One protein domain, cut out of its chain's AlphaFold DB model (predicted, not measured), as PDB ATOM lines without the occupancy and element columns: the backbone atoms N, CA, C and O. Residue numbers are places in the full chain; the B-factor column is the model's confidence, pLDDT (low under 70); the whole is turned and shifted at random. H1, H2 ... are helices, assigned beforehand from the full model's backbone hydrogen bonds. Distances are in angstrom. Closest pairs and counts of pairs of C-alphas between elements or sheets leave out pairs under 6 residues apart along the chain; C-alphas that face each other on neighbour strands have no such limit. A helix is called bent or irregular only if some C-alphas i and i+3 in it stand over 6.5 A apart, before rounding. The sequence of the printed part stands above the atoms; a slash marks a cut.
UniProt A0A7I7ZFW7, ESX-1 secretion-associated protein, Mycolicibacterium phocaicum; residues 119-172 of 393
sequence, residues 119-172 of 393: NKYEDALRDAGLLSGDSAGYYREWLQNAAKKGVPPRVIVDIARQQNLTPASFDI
ATOM      1  N   ASN A 119       0.026  30.652  97.058       90.12
ATOM      2  CA  ASN A 119       0.387  29.773  95.941       90.12
ATOM      3  C   ASN A 119       0.666  28.332  96.381       90.12
ATOM      4  O   ASN A 119      -0.031  27.408  95.966       90.12
ATOM      5  N   LYS A 120       1.585  28.156  97.338       90.19
ATOM      6  CA  LYS A 120       1.959  26.839  97.880       90.19
ATOM      7  C   LYS A 120       0.800  26.062  98.520       90.19
ATOM      8  O   LYS A 120       0.868  24.840  98.628       90.19
ATOM      9  N   TYR A 121      -0.237  26.752  99.002       95.19
ATOM     10  CA  TYR A 121      -1.414  26.112  99.591       95.19
ATOM     11  C   TYR A 121      -2.393  25.665  98.515       95.19
ATOM     12  O   TYR A 121      -2.887  24.541  98.579       95.19
ATOM     13  N   GLU A 122      -2.658  26.516  97.524       94.38
ATOM     14  CA  GLU A 122      -3.488  26.133  96.386       94.38
ATOM     15  C   GLU A 122      -2.858  24.992  95.591       94.38
ATOM     16  O   GLU A 122      -3.569  24.061  95.231       94.38
ATOM     17  N   ASP A 123      -1.542  25.024  95.368       91.69
ATOM     18  CA  ASP A 123      -0.814  23.956  94.680       91.69
ATOM     19  C   ASP A 123      -0.981  22.628  95.436       91.69
ATOM     20  O   ASP A 123      -1.444  21.645  94.864       91.69
ATOM     21  N   ALA A 124      -0.765  22.624  96.758       94.44
ATOM     22  CA  ALA A 124      -0.964  21.434  97.588       94.44
ATOM     23  C   ALA A 124      -2.416  20.913  97.572       94.44
ATOM     24  O   ALA A 124      -2.648  19.702  97.598       94.44
ATOM     25  N   LEU A 125      -3.410  21.807  97.538       96.81
ATOM     26  CA  LEU A 125      -4.825  21.436  97.448       96.81
ATOM     27  C   LEU A 125      -5.197  20.903  96.057       96.81
ATOM     28  O   LEU A 125      -5.964  19.942  95.969       96.81
ATOM     29  N   ARG A 126      -4.647  21.481  94.984       94.75
ATOM     30  CA  ARG A 126      -4.833  21.019  93.600       94.75
ATOM     31  C   ARG A 126      -4.189  19.646  93.393       94.75
ATOM     32  O   ARG A 126      -4.863  18.744  92.900       94.75
ATOM     33  N   ASP A 127      -2.966  19.442  93.879       94.00
ATOM     34  CA  ASP A 127      -2.271  18.145  93.857       94.00
ATOM     35  C   ASP A 127      -3.037  17.066  94.633       94.00
ATOM     36  O   ASP A 127      -3.068  15.894  94.253       94.00
ATOM     37  N   ALA A 128      -3.705  17.461  95.719       94.25
ATOM     38  CA  ALA A 128      -4.563  16.586  96.508       94.25
ATOM     39  C   ALA A 128      -5.955  16.338  95.890       94.25
ATOM     40  O   ALA A 128      -6.720  15.556  96.462       94.25
ATOM     41  N   GLY A 129      -6.295  16.989  94.770       95.12
ATOM     42  CA  GLY A 129      -7.605  16.909  94.118       95.12
ATOM     43  C   GLY A 129      -8.741  17.598  94.884       95.12
ATOM     44  O   GLY A 129      -9.901  17.239  94.699       95.12
ATOM     45  N   LEU A 130      -8.420  18.543  95.774       95.25
ATOM     46  CA  LEU A 130      -9.364  19.221  96.676       95.25
ATOM     47  C   LEU A 130      -9.731  20.641  96.226       95.25
ATOM     48  O   LEU A 130     -10.647  21.242  96.782       95.25
ATOM     49  N   LEU A 131      -9.030  21.180  95.229       94.38
ATOM     50  CA  LEU A 131      -9.313  22.481  94.636       94.38
ATOM     51  C   LEU A 131      -9.270  22.375  93.112       94.38
ATOM     52  O   LEU A 131      -8.388  21.733  92.544       94.38
ATOM     53  N   SER A 132     -10.218  23.033  92.454       87.75
ATOM     54  CA  SER A 132     -10.239  23.215  91.005       87.75
ATOM     55  C   SER A 132     -10.291  24.707  90.694       87.75
ATOM     56  O   SER A 132     -11.222  25.377  91.136       87.75
ATOM     57  N   GLY A 133      -9.330  25.207  89.917       82.19
ATOM     58  CA  GLY A 133      -9.210  26.635  89.614       82.19
ATOM     59  C   GLY A 133      -8.608  27.452  90.761       82.19
ATOM     60  O   GLY A 133      -7.952  26.901  91.650       82.19
ATOM     61  N   ASP A 134      -8.822  28.763  90.704       84.06
ATOM     62  CA  ASP A 134      -8.272  29.723  91.663       84.06
ATOM     63  C   ASP A 134      -9.125  29.783  92.934       84.06
ATOM     64  O   ASP A 134     -10.355  29.654  92.886       84.06
ATOM     65  N   SER A 135      -8.490  30.013  94.089       91.00
ATOM     66  CA  SER A 135      -9.244  30.303  95.309       91.00
ATOM     67  C   SER A 135      -9.800  31.731  95.291       91.00
ATOM     68  O   SER A 135      -9.202  32.651  94.733       91.00
ATOM     69  N   ALA A 136     -10.945  31.944  95.942       91.69
ATOM     70  CA  ALA A 136     -11.563  33.261  96.096       91.69
ATOM     71  C   ALA A 136     -12.263  33.399  97.459       91.69
ATOM     72  O   ALA A 136     -12.400  32.423  98.201       91.69
ATOM     73  N   GLY A 137     -12.687  34.624  97.785       93.88
ATOM     74  CA  GLY A 137     -13.468  34.931  98.988       93.88
ATOM     75  C   GLY A 137     -12.803  34.463 100.287       93.88
ATOM     76  O   GLY A 137     -11.577  34.472 100.420       93.88
ATOM     77  N   TYR A 138     -13.623  34.014 101.235       96.56
ATOM     78  CA  TYR A 138     -13.157  33.535 102.537       96.56
ATOM     79  C   TYR A 138     -12.323  32.250 102.464       96.56
ATOM     80  O   TYR A 138     -11.475  32.031 103.325       96.56
ATOM     81  N   TYR A 139     -12.487  31.425 101.424       96.69
ATOM     82  CA  TYR A 139     -11.612  30.267 101.227       96.69
ATOM     83  C   TYR A 139     -10.173  30.713 100.951       96.69
ATOM     84  O   TYR A 139      -9.234  30.184 101.534       96.69
ATOM     85  N   ARG A 140      -9.991  31.734 100.106       96.19
ATOM     86  CA  ARG A 140      -8.670  32.327  99.865       96.19
ATOM     87  C   ARG A 140      -8.127  33.033 101.102       96.19
ATOM     88  O   ARG A 140      -6.944  32.897 101.405       96.19
ATOM     89  N   GLU A 141      -8.978  33.751 101.833       95.56
ATOM     90  CA  GLU A 141      -8.590  34.397 103.094       95.56
ATOM     91  C   GLU A 141      -8.109  33.372 104.134       95.56
ATOM     92  O   GLU A 141      -7.108  33.609 104.809       95.56
ATOM     93  N   TRP A 142      -8.731  32.193 104.205       97.19
ATOM     94  CA  TRP A 142      -8.252  31.097 105.045       97.19
ATOM     95  C   TRP A 142      -6.816  30.685 104.690       97.19
ATOM     96  O   TRP A 142      -5.970  30.573 105.581       97.19
ATOM     97  N   LEU A 143      -6.501  30.537 103.398       96.88
ATOM     98  CA  LEU A 143      -5.138  30.221 102.950       96.88
ATOM     99  C   LEU A 143      -4.151  31.351 103.278       96.88
ATOM    100  O   LEU A 143      -3.013  31.088 103.667       96.88
ATOM    101  N   GLN A 144      -4.585  32.609 103.183       94.38
ATOM    102  CA  GLN A 144      -3.774  33.764 103.576       94.38
ATOM    103  C   GLN A 144      -3.487  33.762 105.079       94.38
ATOM    104  O   GLN A 144      -2.346  33.982 105.482       94.38
ATOM    105  N   ASN A 145      -4.490  33.487 105.913       94.00
ATOM    106  CA  ASN A 145      -4.327  33.413 107.364       94.00
ATOM    107  C   ASN A 145      -3.423  32.241 107.759       94.00
ATOM    108  O   ASN A 145      -2.516  32.416 108.572       94.00
ATOM    109  N   ALA A 146      -3.579  31.086 107.108       94.56
ATOM    110  CA  ALA A 146      -2.673  29.951 107.254       94.56
ATOM    111  C   ALA A 146      -1.222  30.333 106.919       94.56
ATOM    112  O   ALA A 146      -0.306  30.006 107.675       94.56
ATOM    113  N   ALA A 147      -1.014  31.074 105.828       92.31
ATOM    114  CA  ALA A 147       0.305  31.536 105.422       92.31
ATOM    115  C   ALA A 147       0.931  32.506 106.428       92.31
ATOM    116  O   ALA A 147       2.082  32.314 106.823       92.31
ATOM    117  N   LYS A 148       0.163  33.505 106.877       88.19
ATOM    118  CA  LYS A 148       0.591  34.480 107.889       88.19
ATOM    119  C   LYS A 148       0.977  33.799 109.204       88.19
ATOM    120  O   LYS A 148       1.987  34.146 109.805       88.19
ATOM    121  N   LYS A 149       0.209  32.789 109.623       86.94
ATOM    122  CA  LYS A 149       0.446  32.034 110.863       86.94
ATOM    123  C   LYS A 149       1.459  30.891 110.702       86.94
ATOM    124  O   LYS A 149       1.735  30.183 111.666       86.94
ATOM    125  N   GLY A 150       2.044  30.715 109.512       90.06
ATOM    126  CA  GLY A 150       3.069  29.701 109.254       90.06
ATOM    127  C   GLY A 150       2.551  28.260 109.277       90.06
ATOM    128  O   GLY A 150       3.329  27.330 109.489       90.06
ATOM    129  N   VAL A 151       1.251  28.051 109.060       93.56
ATOM    130  CA  VAL A 151       0.634  26.719 109.040       93.56
ATOM    131  C   VAL A 151       1.179  25.923 107.846       93.56
ATOM    132  O   VAL A 151       1.136  26.423 106.721       93.56
ATOM    133  N   PRO A 152       1.677  24.687 108.014       95.56
ATOM    134  CA  PRO A 152       2.170  23.892 106.887       95.56
ATOM    135  C   PRO A 152       1.060  23.566 105.862       95.56
ATOM    136  O   PRO A 152      -0.031  23.179 106.279       95.56
ATOM    137  N   PRO A 153       1.315  23.597 104.534       96.31
ATOM    138  CA  PRO A 153       0.299  23.273 103.518       96.31
ATOM    139  C   PRO A 153      -0.366  21.903 103.702       96.31
ATOM    140  O   PRO A 153      -1.566  21.757 103.484       96.31
ATOM    141  N   ARG A 154       0.386  20.911 104.195       96.62
ATOM    142  CA  ARG A 154      -0.155  19.584 104.523       96.62
ATOM    143  C   ARG A 154      -1.300  19.644 105.541       96.62
ATOM    144  O   ARG A 154      -2.267  18.912 105.389       96.62
ATOM    145  N   VAL A 155      -1.219  20.529 106.538       98.25
ATOM    146  CA  VAL A 155      -2.284  20.699 107.542       98.25
ATOM    147  C   VAL A 155      -3.564  21.215 106.887       98.25
ATOM    148  O   VAL A 155      -4.646  20.727 107.196       98.25
ATOM    149  N   ILE A 156      -3.446  22.147 105.940       98.44
ATOM    150  CA  ILE A 156      -4.583  22.681 105.179       98.44
ATOM    151  C   ILE A 156      -5.229  21.593 104.318       98.44
ATOM    152  O   ILE A 156      -6.451  21.450 104.335       98.44
ATOM    153  N   VAL A 157      -4.423  20.774 103.637       98.44
ATOM    154  CA  VAL A 157      -4.907  19.606 102.882       98.44
ATOM    155  C   VAL A 157      -5.642  18.620 103.795       98.44
ATOM    156  O   VAL A 157      -6.728  18.153 103.446       98.44
ATOM    157  N   ASP A 158      -5.083  18.315 104.967       98.56
ATOM    158  CA  ASP A 158      -5.687  17.380 105.917       98.56
ATOM    159  C   ASP A 158      -7.017  17.920 106.473       98.56
ATOM    160  O   ASP A 158      -7.995  17.173 106.532       98.56
ATOM    161  N   ILE A 159      -7.100  19.215 106.802       98.62
ATOM    162  CA  ILE A 159      -8.347  19.870 107.234       98.62
ATOM    163  C   ILE A 159      -9.389  19.836 106.113       98.62
ATOM    164  O   ILE A 159     -10.511  19.376 106.338       98.62
ATOM    165  N   ALA A 160      -9.020  20.268 104.902       98.25
ATOM    166  CA  ALA A 160      -9.933  20.305 103.762       98.25
ATOM    167  C   ALA A 160     -10.490  18.915 103.439       98.25
ATOM    168  O   ALA A 160     -11.693  18.759 103.246       98.25
ATOM    169  N   ARG A 161      -9.641  17.881 103.463       98.12
ATOM    170  CA  ARG A 161     -10.060  16.498 103.225       98.12
ATOM    171  C   ARG A 161     -10.974  15.967 104.326       98.12
ATOM    172  O   ARG A 161     -11.999  15.370 104.024       98.12
ATOM    173  N   GLN A 162     -10.604  16.142 105.594       97.62
ATOM    174  CA  GLN A 162     -11.346  15.549 106.712       97.62
ATOM    175  C   GLN A 162     -12.704  16.216 106.944       97.62
ATOM    176  O   GLN A 162     -13.643  15.539 107.356       97.62
ATOM    177  N   GLN A 163     -12.811  17.517 106.667       95.56
ATOM    178  CA  GLN A 163     -14.048  18.286 106.823       95.56
ATOM    179  C   GLN A 163     -14.818  18.462 105.504       95.56
ATOM    180  O   GLN A 163     -15.856  19.119 105.487       95.56
ATOM    181  N   ASN A 164     -14.336  17.865 104.406       95.81
ATOM    182  CA  ASN A 164     -14.884  18.015 103.054       95.81
ATOM    183  C   ASN A 164     -15.068  19.491 102.654       95.81
ATOM    184  O   ASN A 164     -16.117  19.882 102.138       95.81
ATOM    185  N   LEU A 165     -14.060  20.322 102.932       96.50
ATOM    186  CA  LEU A 165     -14.126  21.747 102.630       96.50
ATOM    187  C   LEU A 165     -13.955  21.991 101.138       96.50
ATOM    188  O   LEU A 165     -13.021  21.507 100.502       96.50
ATOM    189  N   THR A 166     -14.829  22.839 100.627       94.81
ATOM    190  CA  THR A 166     -14.760  23.432  99.294       94.81
ATOM    191  C   THR A 166     -14.816  24.952  99.445       94.81
ATOM    192  O   THR A 166     -15.141  25.433 100.535       94.81
ATOM    193  N   PRO A 167     -14.558  25.734  98.383       94.50
ATOM    194  CA  PRO A 167     -14.794  27.176  98.425       94.50
ATOM    195  C   PRO A 167     -16.189  27.543  98.957       94.50
ATOM    196  O   PRO A 167     -16.289  28.349  99.878       94.50
ATOM    197  N   ALA A 168     -17.227  26.830  98.504       95.12
ATOM    198  CA  ALA A 168     -18.618  27.040  98.915       95.12
ATOM    199  C   ALA A 168     -18.897  26.744 100.403       95.12
ATOM    200  O   ALA A 168     -19.916  27.149 100.957       95.12
ATOM    201  N   SER A 169     -18.005  26.026 101.095       96.19
ATOM    202  CA  SER A 169     -18.157  25.770 102.533       96.19
ATOM    203  C   SER A 169     -18.102  27.061 103.358       96.19
ATOM    204  O   SER A 169     -18.669  27.103 104.449       96.19
ATOM    205  N   PHE A 170     -17.439  28.104 102.847       97.06
ATOM    206  CA  PHE A 170     -17.316  29.393 103.524       97.06
ATOM    207  C   PHE A 170     -18.462  30.368 103.221       97.06
ATOM    208  O   PHE A 170     -18.568  31.376 103.919       97.06
ATOM    209  N   ASP A 171     -19.359  30.052 102.281       95.94
ATOM    210  CA  ASP A 171     -20.507  30.900 101.918       95.94
ATOM    211  C   ASP A 171     -21.416  31.186 103.125       95.94
ATOM    212  O   ASP A 171     -22.095  32.204 103.188       95.94
ATOM    213  N   ILE A 172     -21.383  30.320 104.147       96.75
ATOM    214  CA  ILE A 172     -22.106  30.518 105.411       96.75
ATOM    215  C   ILE A 172     -21.693  31.794 106.164       96.75
ATOM    216  O   ILE A 172     -22.441  32.279 107.011       96.75
TER     217      ILE A 172
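AT A GLANCE: This is residues 119 to 172 of the 393 residues of the protein "ESX-1 secretion-associated protein" of Mycolicibacterium phocaicum (UniProt A0A7I7ZFW7). What would one see first? Three helices, H1, H2 and H3, stand with their centres in a triangle, steeply tilted to one another, and a short fourth helix, H4, packs on residues 137 to 139 of H2 at one end of the body. H1 and H3 pack on each other, while H2 makes the third corner of the triangle. What is it made of, and how large is it? The printed part has 54 residues with four named helices, H1, H2, H3 and H4 in that order along the chain, and no named strand, and its class is all helix. It is compact and rounded, with a radius of gyration of the C-alphas of 9.9 A and spans of 25 by 20 by 20 A.

IN THESE COORDINATES: Where does the first helix lie? H1 is residues 119 to 127, with C-alpha 119 at (0.387, 29.773, 95.941). Which helices follow? H2, residues 137 to 148, is the longest by residues and measures 16.6 A from first to last C-alpha. H3, residues 153 to 162, measures 14.3 A. Where does the last one end? H4, residues 167 to 172, ends with C-alpha 172 at (-22.106, 30.518, 105.411). It is irregular, but only just: C-alphas 169 and 172 are 6.8 A apart.

HOW THE PARTS SIT: How does H1 stand to the others? H1 and H3 touch, their closest C-alphas being those of Tyr 121 and Pro 153, 5.1 A apart, at a steep tilt of 44 degrees, the same way. H1 and H2 are close but not clearly touching, with the closest C-alphas, of Tyr 121 and Leu 143, 6.5 A apart, and H1 and H4 are apart. What is near H2? H2 touches H4 with residues 137 to 139 alone, the closest C-alphas being those of Tyr 139 and Pro 167, 5.2 A apart, about perpendicular at 75 degrees. H2 and H3 are close but not clearly touching, with the C-alphas of Ala 146 and Ile 156 closest at 7.8 A. What do the backbones show? In H1, H2 and H3 every O i to N i+4 pair is within hydrogen-bond range; in H4 0 of 2 are, beside 2 of 3 O i to N i+3 pairs.

THE WHOLE: How far does it reach? The two C-alphas farthest apart are those of Asp 127 and Ile 172, 26.1 A. How are the helices linked? The links H2 to H3 and H3 to H4 are tight, with 4 residues each, and H1 to H2 is short, with 9; the printed part has no cut. Is confidence low anywhere? The mean pLDDT of the printed part is 94.4, and no printed residue is under 70.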